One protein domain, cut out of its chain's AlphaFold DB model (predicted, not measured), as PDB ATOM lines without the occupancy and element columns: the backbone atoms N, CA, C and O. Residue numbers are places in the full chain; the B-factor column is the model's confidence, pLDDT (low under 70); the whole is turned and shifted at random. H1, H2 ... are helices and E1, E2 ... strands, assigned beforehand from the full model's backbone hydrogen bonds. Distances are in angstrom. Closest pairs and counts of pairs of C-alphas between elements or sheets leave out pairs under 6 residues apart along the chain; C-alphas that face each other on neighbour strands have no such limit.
ATOM      1  N   LEU A 149     -39.410 -54.533   2.777       92.69
ATOM      2  CA  LEU A 149     -38.840 -53.372   3.452       92.69
ATOM      3  C   LEU A 149     -38.418 -52.342   2.394       92.69
ATOM      4  O   LEU A 149     -38.335 -52.664   1.209       92.69
ATOM      5  N   GLY A 150     -38.106 -51.119   2.817       95.00
ATOM      6  CA  GLY A 150     -37.664 -50.051   1.915       95.00
ATOM      7  C   GLY A 150     -38.810 -49.277   1.266       95.00
ATOM      8  O   GLY A 150     -38.651 -48.750   0.170       95.00
ATOM      9  N   TRP A 151     -39.963 -49.207   1.930       97.56
ATOM     10  CA  TRP A 151     -41.065 -48.349   1.516       97.56
ATOM     11  C   TRP A 151     -40.691 -46.875   1.693       97.56
ATOM     12  O   TRP A 151     -40.268 -46.460   2.776       97.56
ATOM     13  N   GLU A 152     -40.895 -46.085   0.645       97.44
ATOM     14  CA  GLU A 152     -40.668 -44.642   0.622       97.44
ATOM     15  C   GLU A 152     -41.954 -43.905   0.998       97.44
ATOM     16  O   GLU A 152     -43.010 -44.139   0.404       97.44
ATOM     17  N   SER A 153     -41.873 -43.011   1.985       96.50
ATOM     18  CA  SER A 153     -43.011 -42.183   2.383       96.50
ATOM     19  C   SER A 153     -43.243 -41.080   1.357       96.50
ATOM     20  O   SER A 153     -42.318 -40.352   0.994       96.50
ATOM     21  N   LEU A 154     -44.488 -40.942   0.908       95.06
ATOM     22  CA  LEU A 154     -44.944 -39.897   0.002       95.06
ATOM     23  C   LEU A 154     -46.001 -39.021   0.693       95.06
ATOM     24  O   LEU A 154     -46.348 -39.188   1.864       95.06
ATOM     25  N   ALA A 155     -46.528 -38.043  -0.042       88.81
ATOM     26  CA  ALA A 155     -47.577 -37.173   0.471       88.81
ATOM     27  C   ALA A 155     -48.875 -37.946   0.785       88.81
ATOM     28  O   ALA A 155     -49.194 -38.948   0.146       88.81
ATOM     29  N   ARG A 156     -49.671 -37.403   1.720       85.44
ATOM     30  CA  ARG A 156     -51.038 -37.866   2.045       85.44
ATOM     31  C   ARG A 156     -51.115 -39.315   2.556       85.44
ATOM     32  O   ARG A 156     -52.086 -40.006   2.280       85.44
ATOM     33  N   GLY A 157     -50.094 -39.763   3.291       90.12
ATOM     34  CA  GLY A 157     -50.062 -41.108   3.882       90.12
ATOM     35  C   GLY A 157     -49.814 -42.232   2.873       90.12
ATOM     36  O   GLY A 157     -49.875 -43.402   3.241       90.12
ATOM     37  N   VAL A 158     -49.520 -41.889   1.615       96.81
ATOM     38  CA  VAL A 158     -49.172 -42.861   0.581       96.81
ATOM     39  C   VAL A 158     -47.720 -43.285   0.752       96.81
ATOM     40  O   VAL A 158     -46.847 -42.458   1.005       96.81
ATOM     41  N   TRP A 159     -47.456 -44.568   0.558       98.19
ATOM     42  CA  TRP A 159     -46.111 -45.128   0.498       98.19
ATOM     43  C   TRP A 159     -45.888 -45.800  -0.845       98.19
ATOM     44  O   TRP A 159     -46.834 -46.312  -1.444       98.19
ATOM     45  N   ALA A 160     -44.645 -45.812  -1.313       97.75
ATOM     46  CA  ALA A 160     -44.268 -46.477  -2.550       97.75
ATOM     47  C   ALA A 160     -43.159 -47.503  -2.332       97.75
ATOM     48  O   ALA A 160     -42.269 -47.314  -1.507       97.75
ATOM     49  N   LEU A 161     -43.198 -48.572  -3.121       97.69
ATOM     50  CA  LEU A 161     -42.123 -49.552  -3.222       97.69
ATOM     51  C   LEU A 161     -41.829 -49.819  -4.694       97.69
ATOM     52  O   LEU A 161     -42.739 -50.097  -5.481       97.69
ATOM     53  N   ARG A 162     -40.548 -49.757  -5.067       96.19
ATOM     54  CA  ARG A 162     -40.102 -50.107  -6.418       96.19
ATOM     55  C   ARG A 162     -40.240 -51.606  -6.645       96.19
ATOM     56  O   ARG A 162     -39.738 -52.410  -5.866       96.19
ATOM     57  N   VAL A 163     -40.891 -51.970  -7.742       92.62
ATOM     58  CA  VAL A 163     -41.092 -53.357  -8.167       92.62
ATOM     59  C   VAL A 163     -40.973 -53.454  -9.685       92.62
ATOM     60  O   VAL A 163     -41.281 -52.514 -10.411       92.62
ATOM     61  N   THR A 164     -40.539 -54.607 -10.186       86.88
ATOM     62  CA  THR A 164     -40.371 -54.837 -11.632       86.88
ATOM     63  C   THR A 164     -41.664 -55.230 -12.342       86.88
ATOM     64  O   THR A 164     -41.731 -55.210 -13.566       86.88
ATOM     65  N   GLN A 165     -42.685 -55.617 -11.581       86.69
ATOM     66  CA  GLN A 165     -43.954 -56.123 -12.085       86.69
ATOM     67  C   GLN A 165     -45.054 -55.906 -11.048       86.69
ATOM     68  O   GLN A 165     -44.770 -55.638  -9.882       86.69
ATOM     69  N   ASN A 166     -46.307 -56.048 -11.473       86.50
ATOM     70  CA  ASN A 166     -47.471 -55.950 -10.598       86.50
ATOM     71  C   ASN A 166     -47.402 -56.991  -9.462       86.50
ATOM     72  O   ASN A 166     -47.046 -58.151  -9.710       86.50
ATOM     73  N   GLN A 167     -47.757 -56.563  -8.247       87.75
ATOM     74  CA  GLN A 167     -47.763 -57.369  -7.023       87.75
ATOM     75  C   GLN A 167     -49.015 -57.110  -6.197       87.75
ATOM     76  O   GLN A 167     -49.532 -55.991  -6.192       87.75
ATOM     77  N   ASP A 168     -49.474 -58.120  -5.465       88.19
ATOM     78  CA  ASP A 168     -50.387 -57.921  -4.340       88.19
ATOM     79  C   ASP A 168     -49.573 -57.661  -3.067       88.19
ATOM     80  O   ASP A 168     -48.453 -58.161  -2.916       88.19
ATOM     81  N   VAL A 169     -50.132 -56.859  -2.160       91.25
ATOM     82  CA  VAL A 169     -49.507 -56.490  -0.884       91.25
ATOM     83  C   VAL A 169     -50.416 -56.936   0.250       91.25
ATOM     84  O   VAL A 169     -51.637 -56.780   0.176       91.25
ATOM     85  N   TYR A 170     -49.802 -57.467   1.300       90.62
ATOM     86  CA  TYR A 170     -50.461 -57.974   2.489       90.62
ATOM     87  C   TYR A 170     -49.869 -57.319   3.727       90.62
ATOM     88  O   TYR A 170     -48.654 -57.205   3.828       90.62
ATOM     89  N   GLN A 171     -50.711 -56.939   4.679       89.19
ATOM     90  CA  GLN A 171     -50.315 -56.424   5.986       89.19
ATOM     91  C   GLN A 171     -50.796 -57.396   7.057       89.19
ATOM     92  O   GLN A 171     -51.997 -57.632   7.167       89.19
ATOM     93  N   ASN A 172     -49.885 -57.997   7.829       85.12
ATOM     94  CA  ASN A 172     -50.230 -58.998   8.853       85.12
ATOM     95  C   ASN A 172     -51.102 -60.150   8.305       85.12
ATOM     96  O   ASN A 172     -52.040 -60.619   8.950       85.12
ATOM     97  N   GLY A 173     -50.822 -60.575   7.068       79.31
ATOM     98  CA  GLY A 173     -51.599 -61.598   6.366       79.31
ATOM     99  C   GLY A 173     -52.921 -61.109   5.760       79.31
ATOM    100  O   GLY A 173     -53.621 -61.909   5.143       79.31
ATOM    101  N   PHE A 174     -53.274 -59.826   5.866       79.69
ATOM    102  CA  PHE A 174     -54.451 -59.252   5.207       79.69
ATOM    103  C   PHE A 174     -54.102 -58.613   3.877       79.69
ATOM    104  O   PHE A 174     -53.262 -57.721   3.825       79.69
ATOM    105  N   ARG A 175     -54.788 -59.018   2.809       84.00
ATOM    106  CA  ARG A 175     -54.610 -58.416   1.486       84.00
ATOM    107  C   ARG A 175     -55.115 -56.974   1.480       84.00
ATOM    108  O   ARG A 175     -56.238 -56.717   1.912       84.00
ATOM    109  N   LEU A 176     -54.317 -56.062   0.935       86.00
ATOM    110  CA  LEU A 176     -54.766 -54.705   0.641       86.00
ATOM    111  C   LEU A 176     -55.635 -54.697  -0.626       86.00
ATOM    112  O   LEU A 176     -55.397 -55.451  -1.572       86.00
ATOM    113  N   LEU A 177     -56.646 -53.832  -0.662       83.12
ATOM    114  CA  LEU A 177     -57.594 -53.742  -1.765       83.12
ATOM    115  C   LEU A 177     -56.956 -53.076  -2.983       83.12
ATOM    116  O   LEU A 177     -56.656 -51.877  -2.962       83.12
ATOM    117  N   LYS A 178     -56.798 -53.835  -4.070       84.62
ATOM    118  CA  LYS A 178     -56.255 -53.287  -5.309       84.62
ATOM    119  C   LYS A 178     -57.268 -52.414  -6.032       84.62
ATOM    120  O   LYS A 178     -58.356 -52.852  -6.387       84.62
ATOM    121  N   ARG A 179     -56.877 -51.161  -6.250       85.00
ATOM    122  CA  ARG A 179     -57.666 -50.129  -6.929       85.00
ATOM    123  C   ARG A 179     -57.452 -50.150  -8.434       85.00
ATOM    124  O   ARG A 179     -58.405 -50.061  -9.198       85.00
ATOM    125  N   SER A 180     -56.201 -50.316  -8.855       85.12
ATOM    126  CA  SER A 180     -55.848 -50.516 -10.254       85.12
ATOM    127  C   SER A 180     -54.591 -51.360 -10.387       85.12
ATOM    128  O   SER A 180     -53.649 -51.272  -9.591       85.12
ATOM    129  N   THR A 181     -54.590 -52.172 -11.436       83.69
ATOM    130  CA  THR A 181     -53.467 -53.001 -11.867       83.69
ATOM    131  C   THR A 181     -52.567 -52.275 -12.865       83.69
ATOM    132  O   THR A 181     -51.529 -52.811 -13.234       83.69
ATOM    133  N   SER A 182     -52.949 -51.078 -13.331       88.94
ATOM    134  CA  SER A 182     -52.185 -50.321 -14.325       88.94
ATOM    135  C   SER A 182     -52.560 -48.834 -14.329       88.94
ATOM    136  O   SER A 182     -53.375 -48.373 -15.128       88.94
ATOM    137  N   TYR A 183     -51.973 -48.046 -13.424       91.62
ATOM    138  CA  TYR A 183     -52.074 -46.586 -13.500       91.62
ATOM    139  C   TYR A 183     -51.183 -46.025 -14.606       91.62
ATOM    140  O   TYR A 183     -50.006 -46.377 -14.709       91.62
ATOM    141  N   ALA A 184     -51.711 -45.059 -15.359       92.44
ATOM    142  CA  ALA A 184     -50.978 -44.377 -16.426       92.44
ATOM    143  C   ALA A 184     -49.738 -43.604 -15.923       92.44
ATOM    144  O   ALA A 184     -48.739 -43.500 -16.635       92.44
ATOM    145  N   SER A 185     -49.777 -43.066 -14.696       95.81
ATOM    146  CA  SER A 185     -48.652 -42.343 -14.088       95.81
ATOM    147  C   SER A 185     -48.660 -42.407 -12.557       95.81
ATOM    148  O   SER A 185     -49.698 -42.652 -11.937       95.81
ATOM    149  N   ALA A 186     -47.503 -42.117 -11.950       95.19
ATOM    150  CA  ALA A 186     -47.338 -42.026 -10.499       95.19
ATOM    151  C   ALA A 186     -48.283 -40.996  -9.861       95.19
ATOM    152  O   ALA A 186     -48.870 -41.262  -8.819       95.19
ATOM    153  N   ALA A 187     -48.472 -39.836 -10.500       95.25
ATOM    154  CA  ALA A 187     -49.338 -38.778  -9.979       95.25
ATOM    155  C   ALA A 187     -50.803 -39.232  -9.870       95.25
ATOM    156  O   ALA A 187     -51.459 -38.957  -8.866       95.25
ATOM    157  N   VAL A 188     -51.296 -39.974 -10.872       95.69
ATOM    158  CA  VAL A 188     -52.651 -40.549 -10.852       95.69
ATOM    159  C   VAL A 188     -52.760 -41.627  -9.775       95.69
ATOM    160  O   VAL A 188     -53.729 -41.625  -9.022       95.69
ATOM    161  N   ALA A 189     -51.751 -42.499  -9.660       94.31
ATOM    162  CA  ALA A 189     -51.722 -43.535  -8.631       94.31
ATOM    163  C   ALA A 189     -51.782 -42.932  -7.217       94.31
ATOM    164  O   ALA A 189     -52.642 -43.308  -6.429       94.31
ATOM    165  N   ILE A 190     -50.927 -41.951  -6.910       95.94
ATOM    166  CA  ILE A 190     -50.882 -41.299  -5.590       95.94
ATOM    167  C   ILE A 190     -52.220 -40.627  -5.267       95.94
ATOM    168  O   ILE A 190     -52.709 -40.754  -4.148       95.94
ATOM    169  N   ALA A 191     -52.823 -39.920  -6.227       94.88
ATOM    170  CA  ALA A 191     -54.092 -39.234  -6.007       94.88
ATOM    171  C   ALA A 191     -55.249 -40.212  -5.734       94.88
ATOM    172  O   ALA A 191     -56.013 -39.988  -4.792       94.88
ATOM    173  N   ASP A 192     -55.368 -41.290  -6.515       93.69
ATOM    174  CA  ASP A 192     -56.439 -42.282  -6.348       93.69
ATOM    175  C   ASP A 192     -56.268 -43.099  -5.060       93.69
ATOM    176  O   ASP A 192     -57.209 -43.222  -4.279       93.69
ATOM    177  N   ILE A 193     -55.051 -43.575  -4.776       93.62
ATOM    178  CA  ILE A 193     -54.740 -44.352  -3.566       93.62
ATOM    179  C   ILE A 193     -54.929 -43.515  -2.295       93.62
ATOM    180  O   ILE A 193     -55.574 -43.972  -1.353       93.62
ATOM    181  N   ALA A 194     -54.483 -42.253  -2.287       93.81
ATOM    182  CA  ALA A 194     -54.751 -41.343  -1.171       93.81
ATOM    183  C   ALA A 194     -56.255 -41.099  -0.953       93.81
ATOM    184  O   ALA A 194     -56.696 -40.968   0.185       93.81
ATOM    185  N   THR A 195     -57.039 -41.024  -2.034       94.12
ATOM    186  CA  THR A 195     -58.495 -40.813  -1.959       94.12
ATOM    187  C   THR A 195     -59.222 -42.063  -1.465       94.12
ATOM    188  O   THR A 195     -60.185 -41.951  -0.712       94.12
ATOM    189  N   ALA A 196     -58.755 -43.253  -1.857       87.81
ATOM    190  CA  ALA A 196     -59.295 -44.525  -1.387       87.81
ATOM    191  C   ALA A 196     -59.037 -44.755   0.113       87.81
ATOM    192  O   ALA A 196     -59.860 -45.379   0.780       87.81
ATOM    193  N   GLY A 197     -57.929 -44.225   0.640       89.44
ATOM    194  CA  GLY A 197     -57.598 -44.276   2.062       89.44
ATOM    195  C   GLY A 197     -56.964 -45.606   2.505       89.44
ATOM    196  O   GLY A 197     -56.533 -46.394   1.655       89.44
ATOM    197  N   PRO A 198     -56.855 -45.842   3.828       90.88
ATOM    198  CA  PRO A 198     -56.174 -46.999   4.410       90.88
ATOM    199  C   PRO A 198     -56.640 -48.339   3.850       90.88
ATOM    200  O   PRO A 198     -57.826 -48.564   3.619       90.88
ATOM    201  N   GLY A 199     -55.692 -49.253   3.670       86.62
ATOM    202  CA  GLY A 199     -55.945 -50.588   3.152       86.62
ATOM    203  C   GLY A 199     -55.989 -50.684   1.626       86.62
ATOM    204  O   GLY A 199     -56.421 -51.712   1.109       86.62
ATOM    205  N   SER A 200     -55.571 -49.650   0.894       89.19
ATOM    206  CA  SER A 200     -55.593 -49.617  -0.574       89.19
ATOM    207  C   SER A 200     -54.210 -49.846  -1.192       89.19
ATOM    208  O   SER A 200     -53.186 -49.477  -0.615       89.19
ATOM    209  N   ILE A 201     -54.182 -50.458  -2.383       91.62
ATOM    210  CA  ILE A 201     -52.978 -50.678  -3.199       91.62
ATOM    211  C   ILE A 201     -53.225 -50.328  -4.671       91.62
ATOM    212  O   ILE A 201     -54.313 -50.530  -5.212       91.62
ATOM    213  N   GLY A 202     -52.182 -49.847  -5.342       90.94
ATOM    214  CA  GLY A 202     -52.154 -49.556  -6.765       90.94
ATOM    215  C   GLY A 202     -50.830 -49.891  -7.439       90.94
ATOM    216  O   GLY A 202     -49.785 -49.662  -6.842       90.94
ATOM    217  N   TYR A 203     -50.840 -50.364  -8.690       92.81
ATOM    218  CA  TYR A 203     -49.611 -50.550  -9.480       92.81
ATOM    219  C   TYR A 203     -49.512 -49.549 -10.636       92.81
ATOM    220  O   TYR A 203     -50.459 -49.381 -11.403       92.81
ATOM    221  N   CYS A 204     -48.356 -48.899 -10.785       94.06
ATOM    222  CA  CYS A 204     -48.054 -48.026 -11.918       94.06
ATOM    223  C   CYS A 204     -46.870 -48.595 -12.720       94.06
ATOM    224  O   CYS A 204     -45.724 -48.457 -12.278       94.06
ATOM    225  N   PRO A 205     -47.115 -49.191 -13.903       92.06
ATOM    226  CA  PRO A 205     -46.061 -49.780 -14.726       92.06
ATOM    227  C   PRO A 205     -44.999 -48.771 -15.165       92.06
ATOM    228  O   PRO A 205     -43.811 -49.064 -15.091       92.06
ATOM    229  N   SER A 206     -45.406 -47.559 -15.563       92.56
ATOM    230  CA  SER A 206     -44.483 -46.513 -16.030       92.56
ATOM    231  C   SER A 206     -43.552 -45.996 -14.929       92.56
ATOM    232  O   SER A 206     -42.462 -45.511 -15.220       92.56
ATOM    233  N   ALA A 207     -43.954 -46.134 -13.663       93.06
ATOM    234  CA  ALA A 207     -43.119 -45.827 -12.510       93.06
ATOM    235  C   ALA A 207     -42.391 -47.060 -11.947       93.06
ATOM    236  O   ALA A 207     -41.563 -46.894 -11.058       93.06
ATOM    237  N   GLY A 208     -42.694 -48.284 -12.393       95.06
ATOM    238  CA  GLY A 208     -42.153 -49.507 -11.789       95.06
ATOM    239  C   GLY A 208     -42.351 -49.535 -10.269       95.06
ATOM    240  O   GLY A 208     -41.395 -49.734  -9.518       95.06
ATOM    241  N   ALA A 209     -43.558 -49.206  -9.800       96.25
ATOM    242  CA  ALA A 209     -43.832 -49.060  -8.373       96.25
ATOM    243  C   ALA A 209     -45.258 -49.471  -8.001       96.25
ATOM    244  O   ALA A 209     -46.210 -49.209  -8.746       96.25
ATOM    245  N   VAL A 210     -45.388 -50.066  -6.814       95.81
ATOM    246  CA  VAL A 210     -46.665 -50.191  -6.107       95.81
ATOM    247  C   VAL A 210     -46.806 -49.056  -5.102       95.81
ATOM    248  O   VAL A 210     -45.831 -48.661  -4.466       95.81
ATOM    249  N   TYR A 211     -48.026 -48.550  -4.970       97.31
ATOM    250  CA  TYR A 211     -48.416 -47.493  -4.045       97.31
ATOM    251  C   TYR A 211     -49.438 -48.052  -3.076       97.31
ATOM    252  O   TYR A 211     -50.334 -48.781  -3.501       97.31
ATOM    253  N   ILE A 212     -49.323 -47.703  -1.802       96.56
ATOM    254  CA  ILE A 212     -50.240 -48.161  -0.763       96.56
ATOM    255  C   ILE A 212     -50.632 -47.023   0.170       96.56
ATOM    256  O   ILE A 212     -49.863 -46.080   0.354       96.56
ATOM    257  N   VAL A 213     -51.777 -47.167   0.831       95.81
ATOM    258  CA  VAL A 213     -51.988 -46.592   2.165       95.81
ATOM    259  C   VAL A 213     -52.118 -47.771   3.132       95.81
ATOM    260  O   VAL A 213     -53.075 -48.539   2.998       95.81
ATOM    261  N   PRO A 214     -51.174 -47.973   4.067       92.75
ATOM    262  CA  PRO A 214     -51.255 -49.050   5.054       92.75
ATOM    263  C   PRO A 214     -52.538 -48.969   5.888       92.75
ATOM    264  O   PRO A 214     -53.077 -47.880   6.110       92.75
ATOM    265  N   LEU A 215     -53.016 -50.113   6.377       88.12
ATOM    266  CA  LEU A 215     -54.051 -50.141   7.410       88.12
ATOM    267  C   LEU A 215     -53.547 -49.379   8.641       88.12
ATOM    268  O   LEU A 215     -52.353 -49.413   8.950       88.12
ATOM    269  N   ASP A 216     -54.458 -48.642   9.276       87.44
ATOM    270  CA  ASP A 216     -54.199 -47.793  10.447       87.44
ATOM    271  C   ASP A 216     -53.063 -46.765  10.266       87.44
ATOM    272  O   ASP A 216     -52.574 -46.180  11.231       87.44
ATOM    273  N   ASN A 217     -52.667 -46.495   9.013       82.75
ATOM    274  CA  ASN A 217     -51.516 -45.666   8.648       82.75
ATOM    275  C   ASN A 217     -50.197 -46.115   9.305       82.75
ATOM    276  O   ASN A 217     -49.306 -45.295   9.544       82.75
ATOM    277  N   GLU A 218     -50.059 -47.409   9.602       88.81
ATOM    278  CA  GLU A 218     -48.838 -47.963  10.180       88.81
ATOM    279  C   GLU A 218     -47.629 -47.761   9.260       88.81
ATOM    280  O   GLU A 218     -47.745 -47.774   8.036       88.81
ATOM    281  N   ASN A 219     -46.433 -47.625   9.842       93.12
ATOM    282  CA  ASN A 219     -45.203 -47.584   9.057       93.12
ATOM    283  C   ASN A 219     -44.954 -48.963   8.413       93.12
ATOM    284  O   ASN A 219     -44.673 -49.912   9.148       93.12
ATOM    285  N   PRO A 220     -44.981 -49.090   7.073       94.00
ATOM    286  CA  PRO A 220     -44.883 -50.381   6.389       94.00
ATOM    287  C   PRO A 220     -43.489 -51.033   6.466       94.00
ATOM    288  O   PRO A 220     -43.311 -52.168   6.033       94.00
ATOM    289  N   ASN A 221     -42.486 -50.344   7.022       95.88
ATOM    290  CA  ASN A 221     -41.127 -50.865   7.194       95.88
ATOM    291  C   ASN A 221     -40.910 -51.657   8.498       95.88
ATOM    292  O   ASN A 221     -39.771 -51.998   8.809       95.88
ATOM    293  N   LEU A 222     -41.960 -51.961   9.270       92.94
ATOM    294  CA  LEU A 222     -41.855 -52.710  10.534       92.94
ATOM    295  C   LEU A 222     -41.885 -54.240  10.348       92.94
ATOM    296  O   LEU A 222     -41.920 -54.982  11.326       92.94
ATOM    297  N   GLY A 223     -41.835 -54.724   9.103       89.25
ATOM    298  CA  GLY A 223     -41.780 -56.152   8.776       89.25
ATOM    299  C   GLY A 223     -43.144 -56.842   8.682       89.25
ATOM    300  O   GLY A 223     -43.199 -58.051   8.484       89.25
ATOM    301  N   GLN A 224     -44.238 -56.087   8.776       90.75
ATOM    302  CA  GLN A 224     -45.606 -56.593   8.649       90.75
ATOM    303  C   GLN A 224     -46.087 -56.737   7.199       90.75
ATOM    304  O   GLN A 224     -47.144 -57.326   6.959       90.75
ATOM    305  N   MET A 225     -45.347 -56.155   6.248       94.62
ATOM    306  CA  MET A 225     -45.730 -56.101   4.842       94.62
ATOM    307  C   MET A 225     -45.140 -57.269   4.066       94.62
ATOM    308  O   MET A 225     -43.923 -57.393   3.954       94.62
ATOM    309  N   GLU A 226     -45.996 -58.091   3.472       94.69
ATOM    310  CA  GLU A 226     -45.610 -59.146   2.539       94.69
ATOM    311  C   GLU A 226     -46.040 -58.754   1.121       94.69
ATOM    312  O   GLU A 226     -47.158 -58.285   0.908       94.69
ATOM    313  N   ILE A 227     -45.167 -58.958   0.136       93.00
ATOM    314  CA  ILE A 227     -45.518 -58.825  -1.284       93.00
ATOM    315  C   ILE A 227     -45.353 -60.160  -1.985       93.00
ATOM    316  O   ILE A 227     -44.438 -60.927  -1.669       93.00
ATOM    317  N   THR A 228     -46.205 -60.434  -2.967       89.75
ATOM    318  CA  THR A 228     -46.012 -61.578  -3.863       89.75
ATOM    319  C   THR A 228     -44.677 -61.439  -4.611       89.75
ATOM    320  O   THR A 228     -44.256 -60.330  -4.942       89.75
TER     321      THR A 228
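This is residues 149 to 228 of the 606 residues of an uncharacterized protein of Janthinobacterium agaricidamnosum NBRC 102515 = DSM 9628 (UniProt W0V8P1). A small sheet of four strands has the single helix H1 packed along one face, over its two inner strands E5 and E4, while a small antiparallel pair of strands, E2 and E6, lies over the opposite face. That second pair is only loosely set there: E2 and E4 have 1 pair of C-alphas within 8 A. The printed part has 80 residues, with one named helix and six named strands in the order E1, E2, E3, H1, E4, E5, E6; the larger sheet runs E1, E5, E4, E3 and is mixed. The class is mixed, helices and strands, with 36 residues, under half, in named elements. The whole is compact and rounded, with a radius of gyration of the C-alphas of 10.8 A and spans of 29 by 24 by 20 A.

E1, residues 159 to 162, begins with C-alpha 159 at (-46.111, -45.128, 0.498) and is 10.4 A long from first to last C-alpha. E2 is residues 169 to 171, 6.9 A, and E3 residues 177 to 180, 9.2 A. H1, residues 186 to 196, is 15.2 A long and begins with C-alpha 186 at (-47.338, -42.026, -10.499). E4, residues 200 to 204, spans 13.7 A, and E5, residues 209 to 213, spans 13.6 A. E6, residues 225 to 228, spans 10.3 A and ends with C-alpha 228 at (-46.012, -61.578, -3.863).

In the larger sheet the edge strands are E1 and E3. E1 and E5 are antiparallel at 160 degrees, with N 159 and O 212 2.8 A apart, within hydrogen-bond range. E5 and E4, a hairpin, are antiparallel at 162 degrees, with N 202 and O 211 at 2.8 A. E4 and E3 are parallel at 30 degrees, with N 179 and O 201 at 2.8 A. E3, H1 and E4 form a strand-helix-strand unit, two parallel neighbour strands with a helix between them in the chain, and its crossover is right-handed. H1 is on one face of the sheet E1, E5, E4, E3, and the two make two layers, a helix on one face of a sheet, with H1 at a height over the sheet of 8.1 A. It runs along the strands, at 13 degrees to E4 on the local plane. The closest C-alphas of H1 and E4 are those of Ile 193 and Ser 200, 6.1 A apart. In H1 every O i to N i+4 pair is within hydrogen-bond range. E2 and E6 are antiparallel at 151 degrees, with N 170 and O 226 at 2.8 A. The closest C-alphas of E2 and E4 are those of Val 169 and Ile 201, 7.2 A apart. H1 and E6 are apart.

The two C-alphas farthest apart are those of Ala 184 and Leu 222, at 29.7 A. The printed part has no cut. The link from E5 to E6, 11 residues, is long. The mean pLDDT of the printed part is 91.4, and no printed residue is under 70.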